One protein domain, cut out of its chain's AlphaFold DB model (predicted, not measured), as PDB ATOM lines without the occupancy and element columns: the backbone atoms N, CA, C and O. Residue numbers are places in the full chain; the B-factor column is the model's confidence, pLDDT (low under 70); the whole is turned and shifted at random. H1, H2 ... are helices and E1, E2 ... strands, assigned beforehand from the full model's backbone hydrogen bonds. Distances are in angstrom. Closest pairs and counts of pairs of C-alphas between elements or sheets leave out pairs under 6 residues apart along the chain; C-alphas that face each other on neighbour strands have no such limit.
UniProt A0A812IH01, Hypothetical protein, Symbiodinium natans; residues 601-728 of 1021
ATOM      1  N   CYS A 601     173.804 221.832 224.744       81.75
ATOM      2  CA  CYS A 601     174.847 222.725 224.258       81.75
ATOM      3  C   CYS A 601     175.284 223.669 225.379       81.75
ATOM      4  O   CYS A 601     174.501 224.039 226.254       81.75
ATOM      5  N   THR A 602     176.534 224.107 225.324       86.19
ATOM      6  CA  THR A 602     177.039 225.152 226.212       86.19
ATOM      7  C   THR A 602     177.154 226.446 225.437       86.19
ATOM      8  O   THR A 602     177.896 226.533 224.459       86.19
ATOM      9  N   PHE A 603     176.413 227.461 225.874       87.75
ATOM     10  CA  PHE A 603     176.380 228.773 225.244       87.75
ATOM     11  C   PHE A 603     177.247 229.757 226.015       87.75
ATOM     12  O   PHE A 603     177.049 229.971 227.212       87.75
ATOM     13  N   VAL A 604     178.156 230.422 225.309       88.56
ATOM     14  CA  VAL A 604     178.952 231.523 225.855       88.56
ATOM     15  C   VAL A 604     178.563 232.806 225.135       88.56
ATOM     16  O   VAL A 604     178.785 232.946 223.933       88.56
ATOM     17  N   ILE A 605     177.951 233.741 225.860       88.56
ATOM     18  CA  ILE A 605     177.415 234.981 225.288       88.56
ATOM     19  C   ILE A 605     178.466 236.093 225.393       88.56
ATOM     20  O   ILE A 605     178.838 236.525 226.490       88.56
ATOM     21  N   LEU A 606     178.924 236.570 224.235       88.12
ATOM     22  CA  LEU A 606     180.010 237.534 224.062       88.12
ATOM     23  C   LEU A 606     179.484 238.895 223.599       88.12
ATOM     24  O   LEU A 606     178.672 238.962 222.682       88.12
ATOM     25  N   GLY A 607     179.978 239.976 224.202       84.88
ATOM     26  CA  GLY A 607     179.670 241.372 223.855       84.88
ATOM     27  C   GLY A 607     179.951 242.305 225.033       84.88
ATOM     28  O   GLY A 607     180.296 241.830 226.118       84.88
ATOM     29  N   SER A 608     179.764 243.611 224.870       81.69
ATOM     30  CA  SER A 608     179.876 244.595 225.958       81.69
ATOM     31  C   SER A 608     178.498 244.951 226.538       81.69
ATOM     32  O   SER A 608     178.308 244.939 227.756       81.69
ATOM     33  N   CYS A 609     177.486 245.101 225.684       82.88
ATOM     34  CA  CYS A 609     176.139 245.546 226.024       82.88
ATOM     35  C   CYS A 609     175.333 244.509 226.826       82.88
ATOM     36  O   CYS A 609     174.947 243.446 226.328       82.88
ATOM     37  N   VAL A 610     175.009 244.852 228.077       85.81
ATOM     38  CA  VAL A 610     174.243 244.000 229.003       85.81
ATOM     39  C   VAL A 610     172.858 243.659 228.444       85.81
ATOM     40  O   VAL A 610     172.461 242.495 228.457       85.81
ATOM     41  N   HIS A 611     172.145 244.638 227.877       84.19
ATOM     42  CA  HIS A 611     170.794 244.432 227.346       84.19
ATOM     43  C   HIS A 611     170.752 243.408 226.206       84.19
ATOM     44  O   HIS A 611     169.862 242.554 226.174       84.19
ATOM     45  N   LEU A 612     171.728 243.454 225.293       82.25
ATOM     46  CA  LEU A 612     171.816 242.511 224.177       82.25
ATOM     47  C   LEU A 612     172.135 241.092 224.665       82.25
ATOM     48  O   LEU A 612     171.514 240.137 224.197       82.25
ATOM     49  N   LYS A 613     173.009 240.948 225.669       85.69
ATOM     50  CA  LYS A 613     173.300 239.650 226.302       85.69
ATOM     51  C   LYS A 613     172.066 239.043 226.956       85.69
ATOM     52  O   LYS A 613     171.752 237.877 226.725       85.69
ATOM     53  N   THR A 614     171.344 239.831 227.755       86.31
ATOM     54  CA  THR A 614     170.124 239.370 228.428       86.31
ATOM     55  C   THR A 614     169.049 238.986 227.416       86.31
ATOM     56  O   THR A 614     168.366 237.980 227.605       86.31
ATOM     57  N   ARG A 615     168.911 239.747 226.321       87.69
ATOM     58  CA  ARG A 615     167.983 239.427 225.230       87.69
ATOM     59  C   ARG A 615     168.347 238.110 224.548       87.69
ATOM     60  O   ARG A 615     167.476 237.252 224.437       87.69
ATOM     61  N   ALA A 616     169.609 237.925 224.163       85.38
ATOM     62  CA  ALA A 616     170.083 236.689 223.545       85.38
ATOM     63  C   ALA A 616     169.878 235.476 224.468       85.38
ATOM     64  O   ALA A 616     169.330 234.466 224.035       85.38
ATOM     65  N   LYS A 617     170.209 235.599 225.764       86.50
ATOM     66  CA  LYS A 617     169.977 234.549 226.773       86.50
ATOM     67  C   LYS A 617     168.497 234.173 226.875       86.50
ATOM     68  O   LYS A 617     168.161 232.994 226.848       86.50
ATOM     69  N   LYS A 618     167.605 235.170 226.948       87.62
ATOM     70  CA  LYS A 618     166.148 234.952 226.990       87.62
ATOM     71  C   LYS A 618     165.617 234.302 225.712       87.62
ATOM     72  O   LYS A 618     164.694 233.506 225.798       87.62
ATOM     73  N   GLN A 619     166.160 234.652 224.548       85.38
ATOM     74  CA  GLN A 619     165.757 234.065 223.270       85.38
ATOM     75  C   GLN A 619     166.200 232.605 223.155       85.38
ATOM     76  O   GLN A 619     165.380 231.765 222.813       85.38
ATOM     77  N   LEU A 620     167.443 232.287 223.523       82.94
ATOM     78  CA  LEU A 620     167.955 230.912 223.492       82.94
ATOM     79  C   LEU A 620     167.260 230.004 224.511       82.94
ATOM     80  O   LEU A 620     166.941 228.867 224.189       82.94
ATOM     81  N   ALA A 621     166.959 230.511 225.710       82.75
ATOM     82  CA  ALA A 621     166.244 229.749 226.736       82.75
ATOM     83  C   ALA A 621     164.791 229.403 226.354       82.75
ATOM     84  O   ALA A 621     164.193 228.530 226.974       82.75
ATOM     85  N   ARG A 622     164.206 230.091 225.361       82.56
ATOM     86  CA  ARG A 622     162.856 229.796 224.848       82.56
ATOM     87  C   ARG A 622     162.834 228.658 223.830       82.56
ATOM     88  O   ARG A 622     161.756 228.166 223.520       82.56
ATOM     89  N   VAL A 623     163.988 228.261 223.302       78.69
ATOM     90  CA  VAL A 623     164.086 227.192 222.307       78.69
ATOM     91  C   VAL A 623     164.102 225.852 223.046       78.69
ATOM     92  O   VAL A 623     165.045 225.536 223.771       78.69
ATOM     93  N   SER A 624     163.038 225.065 222.884       64.19
ATOM     94  CA  SER A 624     162.804 223.814 223.625       64.19
ATOM     95  C   SER A 624     163.887 222.751 223.403       64.19
ATOM     96  O   SER A 624     164.206 222.002 224.325       64.19
ATOM     97  N   SER A 625     164.511 222.723 222.222       66.94
ATOM     98  CA  SER A 625     165.600 221.797 221.868       66.94
ATOM     99  C   SER A 625     166.900 222.028 222.651       66.94
ATOM    100  O   SER A 625     167.795 221.183 222.609       66.94
ATOM    101  N   PHE A 626     166.999 223.127 223.406       71.19
ATOM    102  CA  PHE A 626     168.124 223.428 224.291       71.19
ATOM    103  C   PHE A 626     167.824 223.195 225.774       71.19
ATOM    104  O   PHE A 626     168.585 223.666 226.624       71.19
ATOM    105  N   ALA A 627     166.759 222.464 226.115       69.00
ATOM    106  CA  ALA A 627     166.511 222.048 227.493       69.00
ATOM    107  C   ALA A 627     167.760 221.356 228.087       69.00
ATOM    108  O   ALA A 627     168.305 220.423 227.500       69.00
ATOM    109  N   GLY A 628     168.249 221.857 229.227       72.12
ATOM    110  CA  GLY A 628     169.492 221.389 229.863       72.12
ATOM    111  C   GLY A 628     170.782 222.076 229.390       72.12
ATOM    112  O   GLY A 628     171.862 221.720 229.854       72.12
ATOM    113  N   SER A 629     170.699 223.067 228.497       80.81
ATOM    114  CA  SER A 629     171.859 223.857 228.067       80.81
ATOM    115  C   SER A 629     172.303 224.859 229.131       80.81
ATOM    116  O   SER A 629     171.479 225.467 229.819       80.81
ATOM    117  N   VAL A 630     173.614 225.076 229.232       81.56
ATOM    118  CA  VAL A 630     174.207 225.988 230.220       81.56
ATOM    119  C   VAL A 630     174.619 227.298 229.551       81.56
ATOM    120  O   VAL A 630     175.175 227.301 228.453       81.56
ATOM    121  N   PHE A 631     174.342 228.423 230.216       85.12
ATOM    122  CA  PHE A 631     174.598 229.767 229.697       85.12
ATOM    123  C   PHE A 631     175.636 230.493 230.540       85.12
ATOM    124  O   PHE A 631     175.352 230.853 231.683       85.12
ATOM    125  N   TYR A 632     176.774 230.807 229.931       83.44
ATOM    126  CA  TYR A 632     177.831 231.595 230.548       83.44
ATOM    127  C   TYR A 632     177.903 232.990 229.931       83.44
ATOM    128  O   TYR A 632     177.887 233.161 228.708       83.44
ATOM    129  N   SER A 633     178.031 234.012 230.772       84.31
ATOM    130  CA  SER A 633     178.608 235.279 230.327       84.31
ATOM    131  C   SER A 633     180.109 235.122 230.083       84.31
ATOM    132  O   SER A 633     180.771 234.290 230.695       84.31
ATOM    133  N   ALA A 634     180.660 235.984 229.234       79.50
ATOM    134  CA  ALA A 634     182.096 236.201 229.060       79.50
ATOM    135  C   ALA A 634     182.923 236.097 230.366       79.50
ATOM    136  O   ALA A 634     183.918 235.377 230.427       79.50
ATOM    137  N   SER A 635     182.507 236.801 231.421       76.38
ATOM    138  CA  SER A 635     183.201 236.819 232.714       76.38
ATOM    139  C   SER A 635     182.982 235.556 233.540       76.38
ATOM    140  O   SER A 635     183.926 235.091 234.166       76.38
ATOM    141  N   GLU A 636     181.770 234.998 233.554       78.88
ATOM    142  CA  GLU A 636     181.486 233.736 234.257       78.88
ATOM    143  C   GLU A 636     182.240 232.576 233.611       78.88
ATOM    144  O   GLU A 636     182.771 231.730 234.319       78.88
ATOM    145  N   PHE A 637     182.355 232.580 232.282       79.12
ATOM    146  CA  PHE A 637     183.142 231.603 231.547       79.12
ATOM    147  C   PHE A 637     184.617 231.698 231.951       79.12
ATOM    148  O   PHE A 637     185.186 230.743 232.459       79.12
ATOM    149  N   LEU A 638     185.232 232.877 231.830       71.75
ATOM    150  CA  LEU A 638     186.646 233.049 232.185       71.75
ATOM    151  C   LEU A 638     186.953 232.782 233.668       71.75
ATOM    152  O   LEU A 638     188.053 232.334 233.983       71.75
ATOM    153  N   ASN A 639     186.019 233.083 234.572       71.56
ATOM    154  CA  ASN A 639     186.231 232.930 236.012       71.56
ATOM    155  C   ASN A 639     185.839 231.541 236.542       71.56
ATOM    156  O   ASN A 639     186.328 231.158 237.599       71.56
ATOM    157  N   GLY A 640     184.948 230.821 235.854       63.59
ATOM    158  CA  GLY A 640     184.380 229.548 236.309       63.59
ATOM    159  C   GLY A 640     184.785 228.322 235.484       63.59
ATOM    160  O   GLY A 640     184.591 227.202 235.942       63.59
ATOM    161  N   VAL A 641     185.358 228.493 234.287       57.62
ATOM    162  CA  VAL A 641     185.608 227.398 233.328       57.62
ATOM    163  C   VAL A 641     187.076 227.001 233.283       57.62
ATOM    164  O   VAL A 641     187.744 227.169 232.266       57.62
ATOM    165  N   SER A 642     187.598 226.435 234.370       54.44
ATOM    166  CA  SER A 642     188.854 225.686 234.262       54.44
ATOM    167  C   SER A 642     188.649 224.176 234.160       54.44
ATOM    168  O   SER A 642     189.266 223.605 233.277       54.44
ATOM    169  N   GLN A 643     187.761 223.510 234.912       52.94
ATOM    170  CA  GLN A 643     187.772 222.029 234.926       52.94
ATOM    171  C   GLN A 643     186.560 221.320 234.311       52.94
ATOM    172  O   GLN A 643     186.742 220.534 233.388       52.94
ATOM    173  N   GLU A 644     185.335 221.579 234.762       55.22
ATOM    174  CA  GLU A 644     184.190 220.721 234.387       55.22
ATOM    175  C   GLU A 644     183.663 221.010 232.973       55.22
ATOM    176  O   GLU A 644     183.437 220.115 232.162       55.22
ATOM    177  N   VAL A 645     183.550 222.291 232.620       59.19
ATOM    178  CA  VAL A 645     182.953 222.719 231.346       59.19
ATOM    179  C   VAL A 645     183.859 222.396 230.154       59.19
ATOM    180  O   VAL A 645     183.362 222.057 229.087       59.19
ATOM    181  N   ALA A 646     185.183 222.454 230.307       58.03
ATOM    182  CA  ALA A 646     186.104 222.119 229.219       58.03
ATOM    183  C   ALA A 646     186.142 220.609 228.913       58.03
ATOM    184  O   ALA A 646     186.427 220.236 227.777       58.03
ATOM    185  N   MET A 647     185.842 219.760 229.904       56.03
ATOM    186  CA  MET A 647     185.923 218.300 229.791       56.03
ATOM    187  C   MET A 647     184.607 217.664 229.323       56.03
ATOM    188  O   MET A 647     184.638 216.745 228.509       56.03
ATOM    189  N   ASP A 648     183.455 218.188 229.762       59.88
ATOM    190  CA  ASP A 648     182.147 217.574 229.475       59.88
ATOM    191  C   ASP A 648     181.380 218.224 228.312       59.88
ATOM    192  O   ASP A 648     180.405 217.664 227.795       59.88
ATOM    193  N   CYS A 649     181.806 219.401 227.841       63.62
ATOM    194  CA  CYS A 649     181.097 220.098 226.770       63.62
ATOM    195  C   CYS A 649     181.413 219.512 225.395       63.62
ATOM    196  O   CYS A 649     182.282 219.992 224.672       63.62
ATOM    197  N   LYS A 650     180.603 218.538 224.970       63.81
ATOM    198  CA  LYS A 650     180.639 218.010 223.596       63.81
ATOM    199  C   LYS A 650     180.315 219.073 222.535       63.81
ATOM    200  O   LYS A 650     180.663 218.885 221.370       63.81
ATOM    201  N   ARG A 651     179.615 220.163 222.899       77.31
ATOM    202  CA  ARG A 651     179.122 221.195 221.964       77.31
ATOM    203  C   ARG A 651     179.160 222.595 222.573       77.31
ATOM    204  O   ARG A 651     178.321 222.943 223.401       77.31
ATOM    205  N   LEU A 652     180.122 223.400 222.131       85.25
ATOM    206  CA  LEU A 652     180.322 224.780 222.570       85.25
ATOM    207  C   LEU A 652     179.852 225.763 221.491       85.25
ATOM    208  O   LEU A 652     180.244 225.627 220.331       85.25
ATOM    209  N   VAL A 653     179.033 226.748 221.867       88.00
ATOM    210  CA  VAL A 653     178.504 227.784 220.967       88.00
ATOM    211  C   VAL A 653     178.811 229.180 221.519       88.00
ATOM    212  O   VAL A 653     178.309 229.586 222.566       88.00
ATOM    213  N   TRP A 654     179.613 229.942 220.783       90.94
ATOM    214  CA  TRP A 654     180.000 231.324 221.046       90.94
ATOM    215  C   TRP A 654     179.016 232.288 220.386       90.94
ATOM    216  O   TRP A 654     179.023 232.468 219.169       90.94
ATOM    217  N   VAL A 655     178.168 232.934 221.178       91.06
ATOM    218  CA  VAL A 655     177.133 233.849 220.681       91.06
ATOM    219  C   VAL A 655     177.634 235.284 220.785       91.06
ATOM    220  O   VAL A 655     177.635 235.870 221.865       91.06
ATOM    221  N   CYS A 656     178.055 235.864 219.663       91.38
ATOM    222  CA  CYS A 656     178.580 237.226 219.588       91.38
ATOM    223  C   CYS A 656     177.442 238.227 219.371       91.38
ATOM    224  O   CYS A 656     176.997 238.418 218.241       91.38
ATOM    225  N   VAL A 657     176.963 238.880 220.433       87.88
ATOM    226  CA  VAL A 657     175.792 239.771 220.347       87.88
ATOM    227  C   VAL A 657     176.060 241.087 219.611       87.88
ATOM    228  O   VAL A 657     175.120 241.719 219.137       87.88
ATOM    229  N   GLU A 658     177.327 241.481 219.479       87.12
ATOM    230  CA  GLU A 658     177.768 242.690 218.773       87.12
ATOM    231  C   GLU A 658     178.511 242.342 217.473       87.12
ATOM    232  O   GLU A 658     179.355 241.439 217.490       87.12
ATOM    233  N   PRO A 659     178.280 243.080 216.366       80.94
ATOM    234  CA  PRO A 659     178.984 242.861 215.099       80.94
ATOM    235  C   PRO A 659     180.507 242.980 215.226       80.94
ATOM    236  O   PRO A 659     181.239 242.187 214.646       80.94
ATOM    237  N   GLU A 660     180.989 243.928 216.033       79.19
ATOM    238  CA  GLU A 660     182.423 244.118 216.278       79.19
ATOM    239  C   GLU A 660     183.032 242.935 217.033       79.19
ATOM    240  O   GLU A 660     184.118 242.473 216.695       79.19
ATOM    241  N   THR A 661     182.315 242.391 218.022       79.38
ATOM    242  CA  THR A 661     182.751 241.192 218.754       79.38
ATOM    243  C   THR A 661     182.807 239.983 217.820       79.38
ATOM    244  O   THR A 661     183.767 239.219 217.859       79.38
ATOM    245  N   PHE A 662     181.822 239.841 216.932       80.88
ATOM    246  CA  PHE A 662     181.798 238.790 215.918       80.88
ATOM    247  C   PHE A 662     182.982 238.913 214.946       80.88
ATOM    248  O   PHE A 662     183.707 237.944 214.743       80.88
ATOM    249  N   GLN A 663     183.262 240.116 214.430       77.00
ATOM    250  CA  GLN A 663     184.428 240.373 213.577       77.00
ATOM    251  C   GLN A 663     185.757 240.130 214.303       77.00
ATOM    252  O   GLN A 663     186.663 239.547 213.718       77.00
ATOM    253  N   LYS A 664     185.877 240.511 215.581       77.00
ATOM    254  CA  LYS A 664     187.059 240.224 216.412       77.00
ATOM    255  C   LYS A 664     187.271 238.717 216.604       77.00
ATOM    256  O   LYS A 664     188.402 238.243 216.525       77.00
ATOM    257  N   VAL A 665     186.196 237.956 216.824       76.56
ATOM    258  CA  VAL A 665     186.250 236.490 216.963       76.56
ATOM    259  C   VAL A 665     186.587 235.820 215.633       76.56
ATOM    260  O   VAL A 665     187.349 234.857 215.643       76.56
ATOM    261  N   LEU A 666     186.106 236.338 214.497       71.69
ATOM    262  CA  LEU A 666     186.336 235.781 213.155       71.69
ATOM    263  C   LEU A 666     187.595 236.273 212.440       71.69
ATOM    264  O   LEU A 666     188.037 235.612 211.501       71.69
ATOM    265  N   GLY A 667     188.173 237.393 212.878       69.00
ATOM    266  CA  GLY A 667     189.273 238.088 212.211       69.00
ATOM    267  C   GLY A 667     190.439 237.176 211.800       69.00
ATOM    268  O   GLY A 667     190.644 236.113 212.400       69.00
ATOM    269  N   PRO A 668     191.186 237.549 210.745       48.19
ATOM    270  CA  PRO A 668     192.148 236.672 210.088       48.19
ATOM    271  C   PRO A 668     193.191 236.112 211.062       48.19
ATOM    272  O   PRO A 668     193.624 236.786 211.993       48.19
ATOM    273  N   GLN A 669     193.639 234.881 210.790       51.84
ATOM    274  CA  GLN A 669     194.617 234.096 211.564       51.84
ATOM    275  C   GLN A 669     195.962 234.811 211.832       51.84
ATOM    276  O   GLN A 669     196.794 234.322 212.597       51.84
ATOM    277  N   ASN A 670     196.175 235.981 211.233       43.09
ATOM    278  CA  ASN A 670     197.423 236.720 211.244       43.09
ATOM    279  C   ASN A 670     197.345 237.897 212.219       43.09
ATOM    280  O   ASN A 670     197.211 239.048 211.821       43.09
ATOM    281  N   GLY A 671     197.482 237.570 213.504       49.88
ATOM    282  CA  GLY A 671     197.861 238.516 214.549       49.88
ATOM    283  C   GLY A 671     196.699 239.297 215.148       49.88
ATOM    284  O   GLY A 671     196.446 240.433 214.769       49.88
ATOM    285  N   VAL A 672     196.079 238.738 216.191       52.03
ATOM    286  CA  VAL A 672     195.478 239.588 217.225       52.03
ATOM    287  C   VAL A 672     196.620 240.449 217.761       52.03
ATOM    288  O   VAL A 672     197.533 239.926 218.408       52.03
ATOM    289  N   GLU A 673     196.629 241.741 217.434       51.69
ATOM    290  CA  GLU A 673     197.542 242.685 218.066       51.69
ATOM    291  C   GLU A 673     197.188 242.720 219.548       51.69
ATOM    292  O   GLU A 673     196.206 243.329 219.963       51.69
ATOM    293  N   ILE A 674     197.955 241.971 220.345       56.25
ATOM    294  CA  ILE A 674     197.834 241.999 221.796       56.25
ATOM    295  C   ILE A 674     198.152 243.445 222.201       56.25
ATOM    296  O   ILE A 674     199.271 243.895 221.916       56.25
ATOM    297  N   PRO A 675     197.202 244.161 222.828       55.12
ATOM    298  CA  PRO A 675     197.410 245.519 223.312       55.12
ATOM    299  C   PRO A 675     198.709 245.611 224.122       55.12
ATOM    300  O   PRO A 675     199.146 244.628 224.733       55.12
ATOM    301  N   ALA A 676     199.353 246.782 224.124       54.72
ATOM    302  CA  ALA A 676     200.520 247.024 224.972       54.72
ATOM    303  C   ALA A 676     200.219 246.645 226.439       54.72
ATOM    304  O   ALA A 676     199.064 246.688 226.865       54.72
ATOM    305  N   ALA A 677     201.252 246.255 227.200       51.81
ATOM    306  CA  ALA A 677     201.135 245.699 228.560       51.81
ATOM    307  C   ALA A 677     200.353 246.599 229.544       51.81
ATOM    308  O   ALA A 677     199.891 246.138 230.583       51.81
ATOM    309  N   ASP A 678     200.176 247.859 229.168       52.81
ATOM    310  CA  ASP A 678     199.624 248.960 229.937       52.81
ATOM    311  C   ASP A 678     198.097 249.101 229.741       52.81
ATOM    312  O   ASP A 678     197.456 249.943 230.373       52.81
ATOM    313  N   ALA A 679     197.487 248.290 228.864       54.16
ATOM    314  CA  ALA A 679     196.047 248.305 228.632       54.16
ATOM    315  C   ALA A 679     195.280 247.876 229.897       54.16
ATOM    316  O   ALA A 679     195.547 246.829 230.490       54.16
ATOM    317  N   GLN A 680     194.307 248.690 230.312       56.97
ATOM    318  CA  GLN A 680     193.481 248.454 231.499       56.97
ATOM    319  C   GLN A 680     192.643 247.160 231.385       56.97
ATOM    320  O   GLN A 680     192.363 246.656 230.296       56.97
ATOM    321  N   GLY A 681     192.236 246.611 232.537       59.22
ATOM    322  CA  GLY A 681     191.754 245.230 232.712       59.22
ATOM    323  C   GLY A 681     190.563 244.751 231.864       59.22
ATOM    324  O   GLY A 681     190.362 243.541 231.764       59.22
ATOM    325  N   GLU A 682     189.783 245.635 231.238       60.19
ATOM    326  CA  GLU A 682     188.683 245.239 230.340       60.19
ATOM    327  C   GLU A 682     189.183 244.746 228.979       60.19
ATOM    328  O   GLU A 682     188.689 243.739 228.468       60.19
ATOM    329  N   CYS A 683     190.240 245.365 228.450       60.75
ATOM    330  CA  CYS A 683     190.841 244.987 227.173       60.75
ATOM    331  C   CYS A 683     191.393 243.549 227.215       60.75
ATOM    332  O   CYS A 683     191.261 242.772 226.269       60.75
ATOM    333  N   TRP A 684     191.922 243.138 228.371       63.41
ATOM    334  CA  TRP A 684     192.430 241.784 228.586       63.41
ATOM    335  C   TRP A 684     191.341 240.719 228.630       63.41
ATOM    336  O   TRP A 684     191.586 239.598 228.184       63.41
ATOM    337  N   LYS A 685     190.143 241.034 229.139       68.25
ATOM    338  CA  LYS A 685     189.018 240.084 229.147       68.25
ATOM    339  C   LYS A 685     188.571 239.768 227.721       68.25
ATOM    340  O   LYS A 685     188.369 238.600 227.402       68.25
ATOM    341  N   GLU A 686     188.497 240.780 226.858       65.81
ATOM    342  CA  GLU A 686     188.165 240.594 225.440       65.81
ATOM    343  C   GLU A 686     189.208 239.737 224.715       65.81
ATOM    344  O   GLU A 686     188.854 238.755 224.063       65.81
ATOM    345  N   VAL A 687     190.499 240.040 224.893       68.00
ATOM    346  CA  VAL A 687     191.596 239.256 224.296       68.00
ATOM    347  C   VAL A 687     191.588 237.808 224.797       68.00
ATOM    348  O   VAL A 687     191.775 236.879 224.012       68.00
ATOM    349  N   SER A 688     191.322 237.600 226.089       70.56
ATOM    350  CA  SER A 688     191.242 236.267 226.705       70.56
ATOM    351  C   SER A 688     190.127 235.415 226.100       70.56
ATOM    352  O   SER A 688     190.323 234.230 225.844       70.56
ATOM    353  N   ILE A 689     188.971 236.020 225.836       73.19
ATOM    354  CA  ILE A 689     187.819 235.351 225.222       73.19
ATOM    355  C   ILE A 689     188.097 235.002 223.769       73.19
ATOM    356  O   ILE A 689     187.820 233.882 223.353       73.19
ATOM    357  N   ILE A 690     188.673 235.929 223.001       75.31
ATOM    358  CA  ILE A 690     189.038 235.673 221.604       75.31
ATOM    359  C   ILE A 690     190.028 234.506 221.542       75.31
ATOM    360  O   ILE A 690     189.834 233.580 220.759       75.31
ATOM    361  N   LEU A 691     191.034 234.478 222.419       72.38
ATOM    362  CA  LEU A 691     191.950 233.342 222.528       72.38
ATOM    363  C   LEU A 691     191.226 232.044 222.921       72.38
ATOM    364  O   LEU A 691     191.441 231.022 222.273       72.38
ATOM    365  N   ALA A 692     190.330 232.077 223.913       75.25
ATOM    366  CA  ALA A 692     189.554 230.908 224.327       75.25
ATOM    367  C   ALA A 692     188.691 230.342 223.185       75.25
ATOM    368  O   ALA A 692     188.679 229.129 222.987       75.25
ATOM    369  N   THR A 693     188.053 231.205 222.382       77.69
ATOM    370  CA  THR A 693     187.244 230.790 221.217       77.69
ATOM    371  C   THR A 693     188.062 230.034 220.178       77.69
ATOM    372  O   THR A 693     187.580 229.079 219.576       77.69
ATOM    373  N   ARG A 694     189.332 230.414 219.999       75.88
ATOM    374  CA  ARG A 694     190.245 229.762 219.056       75.88
ATOM    375  C   ARG A 694     190.800 228.456 219.609       75.88
ATOM    376  O   ARG A 694     190.871 227.474 218.877       75.88
ATOM    377  N   VAL A 695     191.168 228.430 220.890       72.75
ATOM    378  CA  VAL A 695     191.748 227.244 221.539       72.75
ATOM    379  C   VAL A 695     190.715 226.127 221.673       72.75
ATOM    380  O   VAL A 695     190.979 225.003 221.254       72.75
ATOM    381  N   LEU A 696     189.538 226.441 222.218       76.44
ATOM    382  CA  LEU A 696     188.476 225.462 222.456       76.44
ATOM    383  C   LEU A 696     187.695 225.117 221.181       76.44
ATOM    384  O   LEU A 696     187.055 224.071 221.117       76.44
ATOM    385  N   GLY A 697     187.749 225.983 220.163       79.31
ATOM    386  CA  GLY A 697     186.950 225.847 218.950       79.31
ATOM    387  C   GLY A 697     185.458 225.833 219.262       79.31
ATOM    388  O   GLY A 697     184.988 226.521 220.167       79.31
ATOM    389  N   GLY A 698     184.702 225.050 218.501       85.00
ATOM    390  CA  GLY A 698     183.250 224.985 218.614       85.00
ATOM    391  C   GLY A 698     182.600 225.868 217.567       85.00
ATOM    392  O   GLY A 698     183.149 226.080 216.489       85.00
ATOM    393  N   TYR A 699     181.415 226.372 217.852       85.94
ATOM    394  CA  TYR A 699     180.649 227.101 216.863       85.94
ATOM    395  C   TYR A 699     180.492 228.572 217.213       85.94
ATOM    396  O   TYR A 699     180.320 228.905 218.376       85.94
ATOM    397  N   VAL A 700     180.495 229.456 216.222       86.94
ATOM    398  CA  VAL A 700     180.315 230.900 216.410       86.94
ATOM    399  C   VAL A 700     179.015 231.337 215.758       86.94
ATOM    400  O   VAL A 700     178.774 231.060 214.588       86.94
ATOM    401  N   ALA A 701     178.188 232.044 216.521       88.06
ATOM    402  CA  ALA A 701     176.912 232.596 216.098       88.06
ATOM    403  C   ALA A 701     176.920 234.127 216.208       88.06
ATOM    404  O   ALA A 701     177.462 234.678 217.169       88.06
ATOM    405  N   SER A 702     176.282 234.826 215.265       87.69
ATOM    406  CA  SER A 702     176.044 236.271 215.393       87.69
ATOM    407  C   SER A 702     174.881 236.561 216.343       87.69
ATOM    408  O   SER A 702     174.053 235.698 216.641       87.69
ATOM    409  N   GLY A 703     174.756 237.816 216.773       84.19
ATOM    410  CA  GLY A 703     173.673 238.276 217.643       84.19
ATOM    411  C   GLY A 703     172.274 238.164 217.032       84.19
ATOM    412  O   GLY A 703     171.288 238.211 217.764       84.19
ATOM    413  N   GLN A 704     172.171 237.983 215.711       83.00
ATOM    414  CA  GLN A 704     170.894 237.763 215.026       83.00
ATOM    415  C   GLN A 704     170.434 236.301 215.107       83.00
ATOM    416  O   GLN A 704     169.231 236.038 215.081       83.00
ATOM    417  N   TRP A 705     171.363 235.356 215.282       85.56
ATOM    418  CA  TRP A 705     171.078 233.920 215.311       85.56
ATOM    419  C   TRP A 705     170.083 233.507 216.420       85.56
ATOM    420  O   TRP A 705     169.113 232.822 216.097       85.56
ATOM    421  N   PRO A 706     170.180 233.996 217.679       83.62
ATOM    422  CA  PRO A 706     169.157 233.741 218.702       83.62
ATOM    423  C   PRO A 706     167.745 234.201 218.318       83.62
ATOM    424  O   PRO A 706     166.762 233.579 218.710       83.62
ATOM    425  N   SER A 707     167.630 235.297 217.560       82.81
ATOM    426  CA  SER A 707     166.328 235.806 217.111       82.81
ATOM    427  C   SER A 707     165.749 234.954 215.983       82.81
ATOM    428  O   SER A 707     164.547 234.716 215.967       82.81
ATOM    429  N   LEU A 708     166.599 234.465 215.074       80.19
ATOM    430  CA  LEU A 708     166.196 233.529 214.022       80.19
ATOM    431  C   LEU A 708     165.705 232.205 214.617       80.19
ATOM    432  O   LEU A 708     164.678 231.689 214.189       80.19
ATOM    433  N   LEU A 709     166.395 231.706 215.644       77.69
ATOM    434  CA  LEU A 709     165.995 230.509 216.378       77.69
ATOM    435  C   LEU A 709     164.671 230.673 217.117       77.69
ATOM    436  O   LEU A 709     163.802 229.821 217.003       77.69
ATOM    437  N   ALA A 710     164.504 231.773 217.853       80.25
ATOM    438  CA  ALA A 710     163.288 232.018 218.627       80.25
ATOM    439  C   ALA A 710     162.028 232.156 217.752       80.25
ATOM    440  O   ALA A 710     160.919 232.013 218.262       80.25
ATOM    441  N   ASN A 711     162.199 232.452 216.460       79.56
ATOM    442  CA  ASN A 711     161.111 232.578 215.496       79.56
ATOM    443  C   ASN A 711     160.825 231.273 214.729       79.56
ATOM    444  O   ASN A 711     159.819 231.212 214.025       79.56
ATOM    445  N   ARG A 712     161.680 230.245 214.834       75.00
ATOM    446  CA  ARG A 712     161.420 228.927 214.240       75.00
ATOM    447  C   ARG A 712     160.597 228.077 215.205       75.00
ATOM    448  O   ARG A 712     160.924 227.975 216.382       75.00
ATOM    449  N   GLN A 713     159.528 227.476 214.688       63.66
ATOM    450  CA  GLN A 713     158.688 226.532 215.433       63.66
ATOM    451  C   GLN A 713     159.199 225.084 215.328       63.66
ATOM    452  O   GLN A 713     158.771 224.231 216.102       63.66
ATOM    453  N   ASP A 714     160.126 224.816 214.407       63.59
ATOM    454  CA  ASP A 714     160.640 223.475 214.140       63.59
ATOM    455  C   ASP A 714     161.670 223.025 215.188       63.59
ATOM    456  O   ASP A 714     162.458 223.819 215.704       63.59
ATOM    457  N   ALA A 715     161.700 221.719 215.476       57.22
ATOM    458  CA  ALA A 715     162.629 221.109 216.432       57.22
ATOM    459  C   ALA A 715     164.100 221.102 215.957       57.22
ATOM    460  O   ALA A 715     165.000 220.793 216.745       57.22
ATOM    461  N   SER A 716     164.355 221.431 214.686       59.69
ATOM    462  CA  SER A 716     165.691 221.458 214.099       59.69
ATOM    463  C   SER A 716     166.397 222.787 214.380       59.69
ATOM    464  O   SER A 716     165.935 223.882 214.049       59.69
ATOM    465  N   VAL A 717     167.564 222.684 215.014       63.56
ATOM    466  CA  VAL A 717     168.404 223.832 215.343       63.56
ATOM    467  C   VAL A 717     169.331 224.116 214.157       63.56
ATOM    468  O   VAL A 717     170.216 223.297 213.896       63.56
ATOM    469  N   PRO A 718     169.182 225.251 213.441       64.75
ATOM    470  CA  PRO A 718     170.135 225.662 212.419       64.75
ATOM    471  C   PRO A 718     171.546 225.741 212.982       64.75
ATOM    472  O   PRO A 718     171.743 226.247 214.093       64.75
ATOM    473  N   SER A 719     172.531 225.305 212.195       58.50
ATOM    474  CA  SER A 719     173.915 225.475 212.590       58.50
ATOM    475  C   SER A 719     174.244 226.957 212.830       58.50
ATOM    476  O   SER A 719     173.802 227.855 212.109       58.50
ATOM    477  N   PRO A 720     174.968 227.265 213.910       67.19
ATOM    478  CA  PRO A 720     175.629 228.546 214.080       67.19
ATOM    479  C   PRO A 720     176.635 228.786 212.948       67.19
ATOM    480  O   PRO A 720     177.269 227.867 212.436       67.19
ATOM    481  N   ILE A 721     176.763 230.065 212.609       67.94
ATOM    482  CA  ILE A 721     177.348 230.637 211.392       67.94
ATOM    483  C   ILE A 721     178.656 229.991 210.943       67.94
ATOM    484  O   ILE A 721     178.821 229.709 209.763       67.94
ATOM    485  N   ILE A 722     179.599 229.779 211.860       74.94
ATOM    486  CA  ILE A 722     180.922 229.247 211.524       74.94
ATOM    487  C   ILE A 722     181.328 228.198 212.552       74.94
ATOM    488  O   ILE A 722     181.343 228.462 213.756       74.94
ATOM    489  N   ARG A 723     181.739 227.018 212.081       75.88
ATOM    490  CA  ARG A 723     182.432 226.026 212.906       75.88
ATOM    491  C   ARG A 723     183.913 226.392 212.982       75.88
ATOM    492  O   ARG A 723     184.650 226.257 212.008       75.88
ATOM    493  N   LEU A 724     184.360 226.846 214.146       71.06
ATOM    494  CA  LEU A 724     185.779 226.969 214.439       71.06
ATOM    495  C   LEU A 724     186.341 225.571 214.695       71.06
ATOM    496  O   LEU A 724     185.998 224.910 215.680       71.06
ATOM    497  N   GLY A 725     187.240 225.133 213.813       61.03
ATOM    498  CA  GLY A 725     188.147 224.041 214.141       61.03
ATOM    499  C   GLY A 725     188.905 224.421 215.407       61.03
ATOM    500  O   GLY A 725     189.480 225.508 215.484       61.03
ATOM    501  N   ALA A 726     188.854 223.568 216.422       59.81
ATOM    502  CA  ALA A 726     189.596 223.816 217.641       59.81
ATOM    503  C   ALA A 726     191.095 223.795 217.319       59.81
ATOM    504  O   ALA A 726     191.611 222.855 216.709       59.81
ATOM    505  N   ALA A 727     191.792 224.867 217.692       55.09
ATOM    506  CA  ALA A 727     193.182 225.082 217.312       55.09
ATOM    507  C   ALA A 727     194.156 224.044 217.905       55.09
ATOM    508  O   ALA A 727     195.331 224.065 217.559       55.09
ATOM    509  N   TYR A 728     193.698 223.089 218.731       49.97
ATOM    510  CA  TYR A 728     194.513 221.940 219.150       49.97
ATOM    511  C   TYR A 728     195.042 221.109 217.966       49.97
ATOM    512  O   TYR A 728     196.037 220.406 218.115       49.97
TER     513      TYR A 728
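This is residues 601 to 728 of the 1021 residues of the protein "Hypothetical protein" of Symbiodinium natans (UniProt A0A812IH01). Picture a five-stranded twisted sheet as the core, covered on both faces: H2, H4 and H5 pack over one face and H1 over the other, in three layers, with H6 packed on H1 off the sheet. The loop between H4 and H5 swings away from this body and residues 676 to 681 stick out, while the link from H6 to E5 reaches toward the opposite end of the long axis. The 128 printed residues hold six named helices and five named strands, in the order E1 H1 E2 H2 H3 E3 H4 H5 E4 H6 E5; the class is mixed, helices and strands. The sheet's order is E2 E1 E3 E4 E5 and it is mixed, with E5 antiparallel to E4 and the other neighbours parallel. The whole is compact by its radius of gyration of the C-alphas, 14.5 A, yet elongated, spanning 48 by 30 by 26 A.

Find C-alpha 602 at (177.039, 225.152, 226.212); there E1 begins, and it runs 12.9 A through residues 602 to 606. H1, residues 610 to 620, is 15.5 A long. E2 is residues 630 to 633, H2 follows directly as residues 634 to 640, and H3 is residues 644 to 648. E3, residues 652 to 656, is 12.9 A long and leads to H4, residues 659 to 666. Look for C-alpha 681 at (191.754, 245.230, 232.712), where H5, the longest helix, starts its 22.5 A run through residues 681 to 696. E4, residues 698 to 702, spans 13.8 A, H6 is residues 705 to 710, and E5, residues 722 to 724, ends at C-alpha 724 at (185.779, 226.969, 214.439).

Start at the sheet, whose strands' lines turn by 94 degrees from edge to edge; E2 and E5 are its edge strands. Between E2 and E1 look for N 605 and O 632, 2.9 A apart; between E1 and E3, N 606 and O 655 at 2.8 A; between E3 and E4, N 654 and O 699 at 2.7 A. E5 runs antiparallel to E4, at 146 degrees, with N 724 and O 698 2.7 A apart. E1, H1, E2 and E3, H4 H5, E4 are strand-helix-strand units, two parallel neighbour strands with helices between, and E2, H2 H3, E3 is a split one, with E1 between its strands; the three crossovers are right-handed. H1 is over E1 at a height of 9.2 A, along the strands. On the opposite face, H2 stands up from the sheet over E2, and H4 runs along the strands over E3 and, only just, with 3 C-alphas, E4. On the same face as H4, H5 has a height of 10.3 A and touches H2 with residues 685 to 689 alone, the closest C-alphas, of Ala 634 and Ile 689, being 6.9 A apart. H4 and H5 only just touch, with 3 pairs of C-alphas within 8 A, the closest those of Val 665 and Ile 690, 5.5 A apart. H6 is not on the sheet but touches H1 at a steep tilt of 51 degrees, with the C-alphas of Gln 619 and Ala 710 closest at 5.6 A. H3 only grazes the sheet, with residues 645 to 648. Every O i to N i+4 pair is within hydrogen-bond range in H1, H2, H3, H4 and H6; in H5, 11 of 12 are.

The C-alphas of Asp 678 and Asp 714, 49.2 A apart, are the two farthest apart. The printed part has no cut; its long links are H4 to H5 and H6 to E5. Mean pLDDT of the printed part is 72.9, and low-confidence stretches include residues 640 to 650, 667 to 687 and 713 to 721.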